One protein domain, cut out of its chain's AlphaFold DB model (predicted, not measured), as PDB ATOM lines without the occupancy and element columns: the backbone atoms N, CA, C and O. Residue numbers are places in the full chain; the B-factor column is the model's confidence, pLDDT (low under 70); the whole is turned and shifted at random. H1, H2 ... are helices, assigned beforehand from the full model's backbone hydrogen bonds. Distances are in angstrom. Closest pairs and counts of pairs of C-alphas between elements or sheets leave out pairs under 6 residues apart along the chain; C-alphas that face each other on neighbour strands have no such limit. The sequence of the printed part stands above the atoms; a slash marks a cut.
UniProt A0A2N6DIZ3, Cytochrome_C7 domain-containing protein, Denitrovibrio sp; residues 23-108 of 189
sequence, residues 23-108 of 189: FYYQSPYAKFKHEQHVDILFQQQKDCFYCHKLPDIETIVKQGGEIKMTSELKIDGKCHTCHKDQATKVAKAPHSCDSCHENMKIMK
ATOM      1  N   PHE A  23     105.671-122.955 -30.769       44.56
ATOM      2  CA  PHE A  23     104.508-122.054 -30.790       44.56
ATOM      3  C   PHE A  23     104.908-120.810 -31.587       44.56
ATOM      4  O   PHE A  23     105.322-119.799 -31.029       44.56
ATOM      5  N   TYR A  24     104.865-120.897 -32.921       49.56
ATOM      6  CA  TYR A  24     104.947-119.691 -33.745       49.56
ATOM      7  C   TYR A  24     103.641-118.921 -33.546       49.56
ATOM      8  O   TYR A  24     102.639-119.210 -34.195       49.56
ATOM      9  N   TYR A  25     103.644-117.969 -32.616       54.12
ATOM     10  CA  TYR A  25     102.634-116.920 -32.568       54.12
ATOM     11  C   TYR A  25     102.817-116.070 -33.830       54.12
ATOM     12  O   TYR A  25     103.632-115.149 -33.873       54.12
ATOM     13  N   GLN A  26     102.131-116.445 -34.908       57.88
ATOM     14  CA  GLN A  26     102.014-115.586 -36.076       57.88
ATOM     15  C   GLN A  26     101.060-114.465 -35.687       57.88
ATOM     16  O   GLN A  26      99.855-114.662 -35.553       57.88
ATOM     17  N   SER A  27     101.632-113.296 -35.414       69.75
ATOM     18  CA  SER A  27     100.840-112.115 -35.125       69.75
ATOM     19  C   SER A  27      99.972-111.760 -36.346       69.75
ATOM     20  O   SER A  27     100.477-111.854 -37.470       69.75
ATOM     21  N   PRO A  28      98.722-111.288 -36.156       75.94
ATOM     22  CA  PRO A  28      97.849-110.812 -37.237       75.94
ATOM     23  C   PRO A  28      98.524-109.858 -38.237       75.94
ATOM     24  O   PRO A  28      98.147-109.805 -39.407       75.94
ATOM     25  N   TYR A  29      99.570-109.145 -37.805       76.56
ATOM     26  CA  TYR A  29     100.368-108.254 -38.649       76.56
ATOM     27  C   TYR A  29     101.021-108.944 -39.853       76.56
ATOM     28  O   TYR A  29     101.219-108.294 -40.874       76.56
ATOM     29  N   ALA A  30     101.313-110.248 -39.787       78.56
ATOM     30  CA  ALA A  30     101.926-110.978 -40.900       78.56
ATOM     31  C   ALA A  30     101.048-110.982 -42.167       78.56
ATOM     32  O   ALA A  30     101.561-111.049 -43.285       78.56
ATOM     33  N   LYS A  31      99.725-110.871 -42.003       80.25
ATOM     34  CA  LYS A  31      98.753-110.812 -43.104       80.25
ATOM     35  C   LYS A  31      98.288-109.398 -43.436       80.25
ATOM     36  O   LYS A  31      97.490-109.226 -44.358       80.25
ATOM     37  N   PHE A  32      98.776-108.384 -42.726       86.56
ATOM     38  CA  PHE A  32      98.325-107.011 -42.907       86.56
ATOM     39  C   PHE A  32      98.735-106.461 -44.282       86.56
ATOM     40  O   PHE A  32      99.915-106.382 -44.622       86.56
ATOM     41  N   LYS A  33      97.745-106.058 -45.087       90.00
ATOM     42  CA  LYS A  33      97.941-105.453 -46.413       90.00
ATOM     43  C   LYS A  33      97.781-103.937 -46.322       90.00
ATOM     44  O   LYS A  33      96.663-103.436 -46.402       90.00
ATOM     45  N   HIS A  34      98.888-103.220 -46.140       88.88
ATOM     46  CA  HIS A  34      98.877-101.780 -45.859       88.88
ATOM     47  C   HIS A  34      98.135-100.953 -46.922       88.88
ATOM     48  O   HIS A  34      97.251-100.181 -46.569       88.88
ATOM     49  N   GLU A  35      98.429-101.154 -48.209       91.38
ATOM     50  CA  GLU A  35      97.801-100.403 -49.314       91.38
ATOM     51  C   GLU A  35      96.271-100.531 -49.314       91.38
ATOM     52  O   GLU A  35      95.561 -99.531 -49.331       91.38
ATOM     53  N   GLN A  36      95.755-101.755 -49.158       90.44
ATOM     54  CA  GLN A  36      94.311-102.001 -49.096       90.44
ATOM     55  C   GLN A  36      93.645-101.304 -47.903       90.44
ATOM     56  O   GLN A  36      92.512-100.833 -48.011       90.44
ATOM     57  N   HIS A  37      94.332-101.233 -46.759       90.75
ATOM     58  CA  HIS A  37      93.804-100.536 -45.590       90.75
ATOM     59  C   HIS A  37      93.788 -99.025 -45.807       90.75
ATOM     60  O   HIS A  37      92.800 -98.392 -45.455       90.75
ATOM     61  N   VAL A  38      94.830 -98.451 -46.414       91.88
ATOM     62  CA  VAL A  38      94.895 -97.013 -46.715       91.88
ATOM     63  C   VAL A  38      93.734 -96.586 -47.616       91.88
ATOM     64  O   VAL A  38      93.029 -95.633 -47.284       91.88
ATOM     65  N   ASP A  39      93.463 -97.336 -48.688       92.00
ATOM     66  CA  ASP A  39      92.363 -97.034 -49.614       92.00
ATOM     67  C   ASP A  39      90.998 -97.016 -48.914       92.00
ATOM     68  O   ASP A  39      90.154 -96.149 -49.168       92.00
ATOM     69  N   ILE A  40      90.768 -97.977 -48.014       90.81
ATOM     70  CA  ILE A  40      89.527 -98.073 -47.241       90.81
ATOM     71  C   ILE A  40      89.464 -96.972 -46.174       90.81
ATOM     72  O   ILE A  40      88.407 -96.371 -45.991       90.81
ATOM     73  N   LEU A  41      90.566 -96.673 -45.482       89.69
ATOM     74  CA  LEU A  41      90.616 -95.637 -44.446       89.69
ATOM     75  C   LEU A  41      90.302 -94.254 -45.021       89.69
ATOM     76  O   LEU A  41      89.475 -93.542 -44.451       89.69
ATOM     77  N   PHE A  42      90.850 -93.911 -46.186       91.12
ATOM     78  CA  PHE A  42      90.529 -92.645 -46.845       91.12
ATOM     79  C   PHE A  42      89.076 -92.576 -47.328       91.12
ATOM     80  O   PHE A  42      88.445 -91.529 -47.185       91.12
ATOM     81  N   GLN A  43      88.487 -93.688 -47.794       90.75
ATOM     82  CA  GLN A  43      87.039 -93.755 -48.069       90.75
ATOM     83  C   GLN A  43      86.192 -93.491 -46.812       90.75
ATOM     84  O   GLN A  43      85.060 -93.027 -46.921       90.75
ATOM     85  N   GLN A  44      86.728 -93.780 -45.624       88.88
ATOM     86  CA  GLN A  44      86.102 -93.518 -44.326       88.88
ATOM     87  C   GLN A  44      86.519 -92.167 -43.713       88.88
ATOM     88  O   GLN A  44      86.254 -91.940 -42.535       88.88
ATOM     89  N   GLN A  45      87.174 -91.282 -44.478       90.75
ATOM     90  CA  GLN A  45      87.687 -89.982 -44.014       90.75
ATOM     91  C   GLN A  45      88.660 -90.085 -42.820       90.75
ATOM     92  O   GLN A  45      88.752 -89.172 -42.002       90.75
ATOM     93  N   LYS A  46      89.389 -91.201 -42.704       89.62
ATOM     94  CA  LYS A  46      90.418 -91.424 -41.677       89.62
ATOM     95  C   LYS A  46      91.803 -91.158 -42.259       89.62
ATOM     96  O   LYS A  46      92.072 -91.537 -43.396       89.62
ATOM     97  N   ASP A  47      92.679 -90.533 -41.478       89.00
ATOM     98  CA  ASP A  47      94.047 -90.205 -41.888       89.00
ATOM     99  C   ASP A  47      95.084 -91.249 -41.426       89.00
ATOM    100  O   ASP A  47      94.770 -92.242 -40.761       89.00
ATOM    101  N   CYS A  48      96.353 -91.022 -41.781       86.75
ATOM    102  CA  CYS A  48      97.479 -91.885 -41.414       86.75
ATOM    103  C   CYS A  48      97.653 -92.009 -39.890       86.75
ATOM    104  O   CYS A  48      98.093 -93.047 -39.388       86.75
ATOM    105  N   PHE A  49      97.302 -90.958 -39.144       85.19
ATOM    106  CA  PHE A  49      97.479 -90.894 -37.695       85.19
ATOM    107  C   PHE A  49      96.447 -91.725 -36.935       85.19
ATOM    108  O   PHE A  49      96.609 -91.995 -35.745       85.19
ATOM    109  N   TYR A  50      95.430 -92.231 -37.634       84.69
ATOM    110  CA  TYR A  50      94.501 -93.207 -37.078       84.69
ATOM    111  C   TYR A  50      95.220 -94.470 -36.562       84.69
ATOM    112  O   TYR A  50      94.871 -95.016 -35.506       84.69
ATOM    113  N   CYS A  51      96.272 -94.903 -37.268       83.06
ATOM    114  CA  CYS A  51      97.073 -96.085 -36.926       83.06
ATOM    115  C   CYS A  51      98.520 -95.758 -36.521       83.06
ATOM    116  O   CYS A  51      99.128 -96.527 -35.771       83.06
ATOM    117  N   HIS A  52      99.074 -94.642 -36.998       84.44
ATOM    118  CA  HIS A  52     100.457 -94.251 -36.740       84.44
ATOM    119  C   HIS A  52     100.549 -93.116 -35.732       84.44
ATOM    120  O   HIS A  52      99.803 -92.143 -35.798       84.44
ATOM    121  N   LYS A  53     101.529 -93.196 -34.836       80.69
ATOM    122  CA  LYS A  53     101.833 -92.105 -33.914       80.69
ATOM    123  C   LYS A  53     103.103 -91.402 -34.370       80.69
ATOM    124  O   LYS A  53     104.094 -92.056 -34.691       80.69
ATOM    125  N   LEU A  54     103.073 -90.073 -34.396       80.31
ATOM    126  CA  LEU A  54     104.289 -89.303 -34.617       80.31
ATOM    127  C   LEU A  54     105.192 -89.407 -33.381       80.31
ATOM    128  O   LEU A  54     104.692 -89.257 -32.260       80.31
ATOM    129  N   PRO A  55     106.498 -89.664 -33.564       79.88
ATOM    130  CA  PRO A  55     107.452 -89.562 -32.472       79.88
ATOM    131  C   PRO A  55     107.505 -88.121 -31.953       79.88
ATOM    132  O   PRO A  55     107.273 -87.166 -32.698       79.88
ATOM    133  N   ASP A  56     107.808 -87.962 -30.668       85.06
ATOM    134  CA  ASP A  56     108.052 -86.646 -30.090       85.06
ATOM    135  C   ASP A  56     109.332 -86.015 -30.673       85.06
ATOM    136  O   ASP A  56     110.205 -86.690 -31.228       85.06
ATOM    137  N   ILE A  57     109.438 -84.691 -30.545       84.69
ATOM    138  CA  ILE A  57     110.538 -83.905 -31.121       84.69
ATOM    139  C   ILE A  57     111.898 -84.366 -30.582       84.69
ATOM    140  O   ILE A  57     112.869 -84.412 -31.336       84.69
ATOM    141  N   GLU A  58     111.980 -84.745 -29.306       85.81
ATOM    142  CA  GLU A  58     113.227 -85.206 -28.696       85.81
ATOM    143  C   GLU A  58     113.696 -86.519 -29.339       85.81
ATOM    144  O   GLU A  58     114.874 -86.671 -29.673       85.81
ATOM    145  N   THR A  59     112.762 -87.437 -29.594       83.00
ATOM    146  CA  THR A  59     113.006 -88.686 -30.321       83.00
ATOM    147  C   THR A  59     113.457 -88.433 -31.762       83.00
ATOM    148  O   THR A  59     114.412 -89.067 -32.213       83.00
ATOM    149  N   ILE A  60     112.840 -87.485 -32.477       82.75
ATOM    150  CA  ILE A  60     113.229 -87.120 -33.855       82.75
ATOM    151  C   ILE A  60     114.662 -86.572 -33.891       82.75
ATOM    152  O   ILE A  60     115.471 -86.982 -34.725       82.75
ATOM    153  N   VAL A  61     115.004 -85.677 -32.960       83.94
ATOM    154  CA  VAL A  61     116.355 -85.102 -32.858       83.94
ATOM    155  C   VAL A  61     117.388 -86.190 -32.547       83.94
ATOM    156  O   VAL A  61     118.438 -86.241 -33.185       83.94
ATOM    157  N   LYS A  62     117.074 -87.116 -31.632       83.19
ATOM    158  CA  LYS A  62     117.936 -88.267 -31.301       83.19
ATOM    159  C   LYS A  62     118.147 -89.227 -32.478       83.19
ATOM    160  O   LYS A  62     119.185 -89.877 -32.540       83.19
ATOM    161  N   GLN A  63     117.199 -89.305 -33.412       80.38
ATOM    162  CA  GLN A  63     117.291 -90.117 -34.633       80.38
ATOM    163  C   GLN A  63     117.923 -89.367 -35.818       80.38
ATOM    164  O   GLN A  63     117.826 -89.819 -36.955       80.38
ATOM    165  N   GLY A  64     118.576 -88.224 -35.579       80.81
ATOM    166  CA  GLY A  64     119.254 -87.466 -36.632       80.81
ATOM    167  C   GLY A  64     118.298 -86.768 -37.603       80.81
ATOM    168  O   GLY A  64     118.672 -86.513 -38.743       80.81
ATOM    169  N   GLY A  65     117.068 -86.470 -37.174       75.50
ATOM    170  CA  GLY A  65     116.046 -85.841 -38.014       75.50
ATOM    171  C   GLY A  65     115.243 -86.820 -38.876       75.50
ATOM    172  O   GLY A  65     114.353 -86.385 -39.605       75.50
ATOM    173  N   GLU A  66     115.503 -88.128 -38.790       73.25
ATOM    174  CA  GLU A  66     114.658 -89.137 -39.432       73.25
ATOM    175  C   GLU A  66     113.314 -89.269 -38.703       73.25
ATOM    176  O   GLU A  66     113.254 -89.518 -37.499       73.25
ATOM    177  N   ILE A  67     112.212 -89.161 -39.450       74.38
ATOM    178  CA  ILE A  67     110.867 -89.424 -38.933       74.38
ATOM    179  C   ILE A  67     110.518 -90.881 -39.229       74.38
ATOM    180  O   ILE A  67     110.086 -91.223 -40.331       74.38
ATOM    181  N   LYS A  68     110.679 -91.756 -38.234       70.94
ATOM    182  CA  LYS A  68     110.174 -93.134 -38.298       70.94
ATOM    183  C   LYS A  68     108.783 -93.195 -37.685       70.94
ATOM    184  O   LYS A  68     108.623 -93.165 -36.469       70.94
ATOM    185  N   MET A  69     107.771 -93.287 -38.543       68.81
ATOM    186  CA  MET A  69     106.397 -93.537 -38.114       68.81
ATOM    187  C   MET A  69     106.246 -95.017 -37.785       68.81
ATOM    188  O   MET A  69     106.177 -95.864 -38.673       68.81
ATOM    189  N   THR A  70     106.190 -95.341 -36.500       65.94
ATOM    190  CA  THR A  70     105.817 -96.682 -36.061       65.94
ATOM    191  C   THR A  70     104.298 -96.764 -35.972       65.94
ATOM    192  O   THR A  70     103.613 -95.808 -35.593       65.94
ATOM    193  N   SER A  71     103.735 -97.899 -36.377       65.56
ATOM    194  CA  SER A  71     102.388 -98.232 -35.929       65.56
ATOM    195  C   SER A  71     102.454 -98.480 -34.423       65.56
ATOM    196  O   SER A  71     103.426 -99.045 -33.912       65.56
ATOM    197  N   GLU A  72     101.439 -98.035 -33.689       61.06
ATOM    198  CA  GLU A  72     101.346 -98.292 -32.253       61.06
ATOM    199  C   GLU A  72     100.967 -99.766 -32.044       61.06
ATOM    200  O   GLU A  72      99.843-100.064 -31.690       61.06
ATOM    201  N   LEU A  73     101.890-100.703 -32.305       55.62
ATOM    202  CA  LEU A  73     101.680-102.165 -32.380       55.62
ATOM    203  C   LEU A  73     101.159-102.827 -31.088       55.62
ATOM    204  O   LEU A  73     100.929-104.036 -31.073       55.62
ATOM    205  N   LYS A  74     100.906-102.049 -30.031       53.69
ATOM    206  CA  LYS A  74     100.068-102.434 -28.886       53.69
ATOM    207  C   LYS A  74      98.575-102.262 -29.215       53.69
ATOM    208  O   LYS A  74      97.806-101.778 -28.389       53.69
ATOM    209  N   ILE A  75      98.177-102.591 -30.446       54.16
ATOM    210  CA  ILE A  75      96.792-102.511 -30.907       54.16
ATOM    211  C   ILE A  75      96.021-103.711 -30.354       54.16
ATOM    212  O   ILE A  75      95.651-104.621 -31.094       54.16
ATOM    213  N   ASP A  76      95.739-103.703 -29.059       59.22
ATOM    214  CA  ASP A  76      94.603-104.463 -28.559       59.22
ATOM    215  C   ASP A  76      93.353-103.642 -28.903       59.22
ATOM    216  O   ASP A  76      93.047-102.629 -28.281       59.22
ATOM    217  N   GLY A  77      92.676-104.019 -29.991       66.19
ATOM    218  CA  GLY A  77      91.318-103.550 -30.286       66.19
ATOM    219  C   GLY A  77      91.104-102.660 -31.518       66.19
ATOM    220  O   GLY A  77      90.012-102.732 -32.073       66.19
ATOM    221  N   LYS A  78      92.080-101.891 -32.047       81.88
ATOM    222  CA  LYS A  78      91.788-101.032 -33.236       81.88
ATOM    223  C   LYS A  78      91.452-101.836 -34.497       81.88
ATOM    224  O   LYS A  78      90.642-101.384 -35.302       81.88
ATOM    225  N   CYS A  79      92.027-103.031 -34.673       85.69
ATOM    226  CA  CYS A  79      91.645-103.928 -35.772       85.69
ATOM    227  C   CYS A  79      90.154-104.293 -35.675       85.69
ATOM    228  O   CYS A  79      89.423-104.259 -36.661       85.69
ATOM    229  N   HIS A  80      89.683-104.577 -34.461       87.69
ATOM    230  CA  HIS A  80      88.305-104.973 -34.194       87.69
ATOM    231  C   HIS A  80      87.299-103.833 -34.387       87.69
ATOM    232  O   HIS A  80      86.174-104.116 -34.782       87.69
ATOM    233  N   THR A  81      87.706-102.564 -34.283       87.56
ATOM    234  CA  THR A  81      86.816-101.423 -34.564       87.56
ATOM    235  C   THR A  81      86.176-101.495 -35.949       87.56
ATOM    236  O   THR A  81      84.983-101.256 -36.090       87.56
ATOM    237  N   CYS A  82      86.926-101.859 -36.990       88.88
ATOM    238  CA  CYS A  82      86.364-101.951 -38.344       88.88
ATOM    239  C   CYS A  82      85.946-103.376 -38.739       88.88
ATOM    240  O   CYS A  82      85.153-103.532 -39.666       88.88
ATOM    241  N   HIS A  83      86.485-104.404 -38.077       88.69
ATOM    242  CA  HIS A  83      86.312-105.808 -38.474       88.69
ATOM    243  C   HIS A  83      85.352-106.610 -37.577       88.69
ATOM    244  O   HIS A  83      84.881-107.665 -37.992       88.69
ATOM    245  N   LYS A  84      85.062-106.143 -36.356       86.06
ATOM    246  CA  LYS A  84      84.246-106.853 -35.354       86.06
ATOM    247  C   LYS A  84      83.104-105.988 -34.819       86.06
ATOM    248  O   LYS A  84      81.978-106.470 -34.716       86.06
ATOM    249  N   ASP A  85      83.378-104.729 -34.490       87.00
ATOM    250  CA  ASP A  85      82.436-103.869 -33.778       87.00
ATOM    251  C   ASP A  85      81.245-103.492 -34.662       87.00
ATOM    252  O   ASP A  85      81.379-102.829 -35.690       87.00
ATOM    253  N   GLN A  86      80.043-103.881 -34.238       84.44
ATOM    254  CA  GLN A  86      78.826-103.737 -35.039       84.44
ATOM    255  C   GLN A  86      78.528-102.283 -35.444       84.44
ATOM    256  O   GLN A  86      77.984-102.056 -36.525       84.44
ATOM    257  N   ALA A  87      78.880-101.311 -34.596       88.50
ATOM    258  CA  ALA A  87      78.627 -99.890 -34.832       88.50
ATOM    259  C   ALA A  87      79.562 -99.269 -35.884       88.50
ATOM    260  O   ALA A  87      79.191 -98.306 -36.549       88.50
ATOM    261  N   THR A  88      80.771 -99.809 -36.028       88.25
ATOM    262  CA  THR A  88      81.856 -99.216 -36.827       88.25
ATOM    263  C   THR A  88      82.381-100.156 -37.909       88.25
ATOM    264  O   THR A  88      83.354 -99.829 -38.594       88.25
ATOM    265  N   LYS A  89      81.733-101.314 -38.089       89.50
ATOM    266  CA  LYS A  89      82.115-102.312 -39.084       89.50
ATOM    267  C   LYS A  89      82.104-101.744 -40.498       89.50
ATOM    268  O   LYS A  89      81.182-101.038 -40.910       89.50
ATOM    269  N   VAL A  90      83.110-102.125 -41.275       90.06
ATOM    270  CA  VAL A  90      83.218-101.763 -42.687       90.06
ATOM    271  C   VAL A  90      82.801-102.960 -43.531       90.06
ATOM    272  O   VAL A  90      83.397-104.025 -43.441       90.06
ATOM    273  N   ALA A  91      81.812-102.788 -44.412       88.19
ATOM    274  CA  ALA A  91      81.252-103.894 -45.202       88.19
ATOM    275  C   ALA A  91      82.290-104.656 -46.055       88.19
ATOM    276  O   ALA A  91      82.145-105.854 -46.273       88.19
ATOM    277  N   LYS A  92      83.340-103.969 -46.527       88.31
ATOM    278  CA  LYS A  92      84.432-104.563 -47.321       88.31
ATOM    279  C   LYS A  92      85.495-105.280 -46.476       88.31
ATOM    280  O   LYS A  92      86.358-105.943 -47.043       88.31
ATOM    281  N   ALA A  93      85.484-105.113 -45.154       88.75
ATOM    282  CA  ALA A  93      86.468-105.730 -44.279       88.75
ATOM    283  C   ALA A  93      86.147-107.224 -44.067       88.75
ATOM    284  O   ALA A  93      84.975-107.593 -43.977       88.75
ATOM    285  N   PRO A  94      87.150-108.116 -43.983       88.75
ATOM    286  CA  PRO A  94      86.927-109.490 -43.546       88.75
ATOM    287  C   PRO A  94      86.519-109.519 -42.068       88.75
ATOM    288  O   PRO A  94      87.152-108.868 -41.240       88.75
ATOM    289  N   HIS A  95      85.486-110.297 -41.748       85.06
ATOM    290  CA  HIS A  95      84.958-110.441 -40.381       85.06
ATOM    291  C   HIS A  95      85.269-111.819 -39.773       85.06
ATOM    292  O   HIS A  95      85.005-112.056 -38.597       85.06
ATOM    293  N   SER A  96      85.799-112.745 -40.575       87.06
ATOM    294  CA  SER A  96      86.175-114.081 -40.119       87.06
ATOM    295  C   SER A  96      87.481-114.004 -39.334       87.06
ATOM    296  O   SER A  96      88.498-113.572 -39.870       87.06
ATOM    297  N   CYS A  97      87.466-114.415 -38.066       85.38
ATOM    298  CA  CYS A  97      88.617-114.287 -37.168       85.38
ATOM    299  C   CYS A  97      89.872-114.988 -37.723       85.38
ATOM    300  O   CYS A  97      90.982-114.470 -37.611       85.38
ATOM    301  N   ASP A  98      89.691-116.130 -38.387       85.56
ATOM    302  CA  ASP A  98      90.744-116.953 -38.989       85.56
ATOM    303  C   ASP A  98      91.454-116.286 -40.179       85.56
ATOM    304  O   ASP A  98      92.572-116.678 -40.530       85.56
ATOM    305  N   SER A  99      90.877-115.223 -40.758       86.12
ATOM    306  CA  SER A  99      91.545-114.468 -41.823       86.12
ATOM    307  C   SER A  99      92.853-113.843 -41.340       86.12
ATOM    308  O   SER A  99      93.789-113.687 -42.123       86.12
ATOM    309  N   CYS A 100      92.919-113.504 -40.051       84.31
ATOM    310  CA  CYS A 100      94.069-112.874 -39.410       84.31
ATOM    311  C   CYS A 100      94.661-113.745 -38.294       84.31
ATOM    312  O   CYS A 100      95.879-113.785 -38.130       84.31
ATOM    313  N   HIS A 101      93.823-114.465 -37.551       83.75
ATOM    314  CA  HIS A 101      94.236-115.316 -36.443       83.75
ATOM    315  C   HIS A 101      94.353-116.780 -36.881       83.75
ATOM    316  O   HIS A 101      93.439-117.580 -36.706       83.75
ATOM    317  N   GLU A 102      95.510-117.151 -37.430       80.31
ATOM    318  CA  GLU A 102      95.735-118.502 -37.976       80.31
ATOM    319  C   GLU A 102      95.628-119.619 -36.937       80.31
ATOM    320  O   GLU A 102      95.270-120.753 -37.252       80.31
ATOM    321  N   ASN A 103      95.952-119.303 -35.687       81.00
ATOM    322  CA  ASN A 103      95.836-120.231 -34.584       81.00
ATOM    323  C   ASN A 103      94.749-119.744 -33.627       81.00
ATOM    324  O   ASN A 103      95.010-118.978 -32.710       81.00
ATOM    325  N   MET A 104      93.519-120.213 -33.810       79.00
ATOM    326  CA  MET A 104      92.428-119.886 -32.885       79.00
ATOM    327  C   MET A 104      92.616-120.532 -31.502       79.00
ATOM    328  O   MET A 104      92.065-120.046 -30.519       79.00
ATOM    329  N   LYS A 105      93.423-121.601 -31.386       79.88
ATOM    330  CA  LYS A 105      93.599-122.332 -30.117       79.88
ATOM    331  C   LYS A 105      94.282-121.502 -29.037       79.88
ATOM    332  O   LYS A 105      94.044-121.752 -27.866       79.88
ATOM    333  N   ILE A 106      95.116-120.537 -29.419       78.81
ATOM    334  CA  ILE A 106      95.780-119.629 -28.469       78.81
ATOM    335  C   ILE A 106      94.854-118.523 -27.950       78.81
ATOM    336  O   ILE A 106      95.202-117.857 -26.988       78.81
ATOM    337  N   MET A 107      93.696-118.317 -28.586       79.12
ATOM    338  CA  MET A 107      92.671-117.368 -28.130       79.12
ATOM    339  C   MET A 107      91.559-118.052 -27.342       79.12
ATOM    340  O   MET A 107      90.618-117.392 -26.916       79.12
ATOM    341  N   LYS A 108      91.650-119.374 -27.178       84.62
ATOM    342  CA  LYS A 108      90.753-120.141 -26.326       84.62
ATOM    343  C   LYS A 108      90.902-119.615 -24.888       84.62
ATOM    344  O   LYS A 108      92.012-119.714 -24.363       84.62
TER     345      LYS A 108
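This is residues 23 to 108 of the 189 residues of the protein "Cytochrome_C7 domain-containing protein" of Denitrovibrio sp (UniProt A0A2N6DIZ3). The model has little regular structure: a loose course of loops strung with five separate helices, in which one long loop runs out to H3 and folds back, its base tied by a short antiparallel pairing of residues 52 to 53 with 70 to 71. The 86 printed residues hold H1 to H5 in order and no named strand; the class is all helix, with 30 residues in named elements. It is loose, radius of gyration of the C-alphas 15.5 A, and only just flat, spanning 43 by 37 by 20 A.

H1, residues 28 to 31, and H2, residues 34 to 43, are apart despite a tight link. H3, residues 57 to 62, H4, residues 78 to 83, and H5, residues 104 to 107, likewise touch no helix. Every O i to N i+4 pair is within hydrogen-bond range in H2 and H3, 1 of 2 in H4; H1 and H5 are too short for one.

H1 begins at C-alpha 28 (97.849, -110.812, -37.237). H2 is 14.5 A long, H4 9.0 A. H5 ends at C-alpha 107 (92.671, -117.368, -28.130).

The printed part has no cut. The other three links are long. Residues 23 to 27 and 69 to 77 have pLDDT under 70.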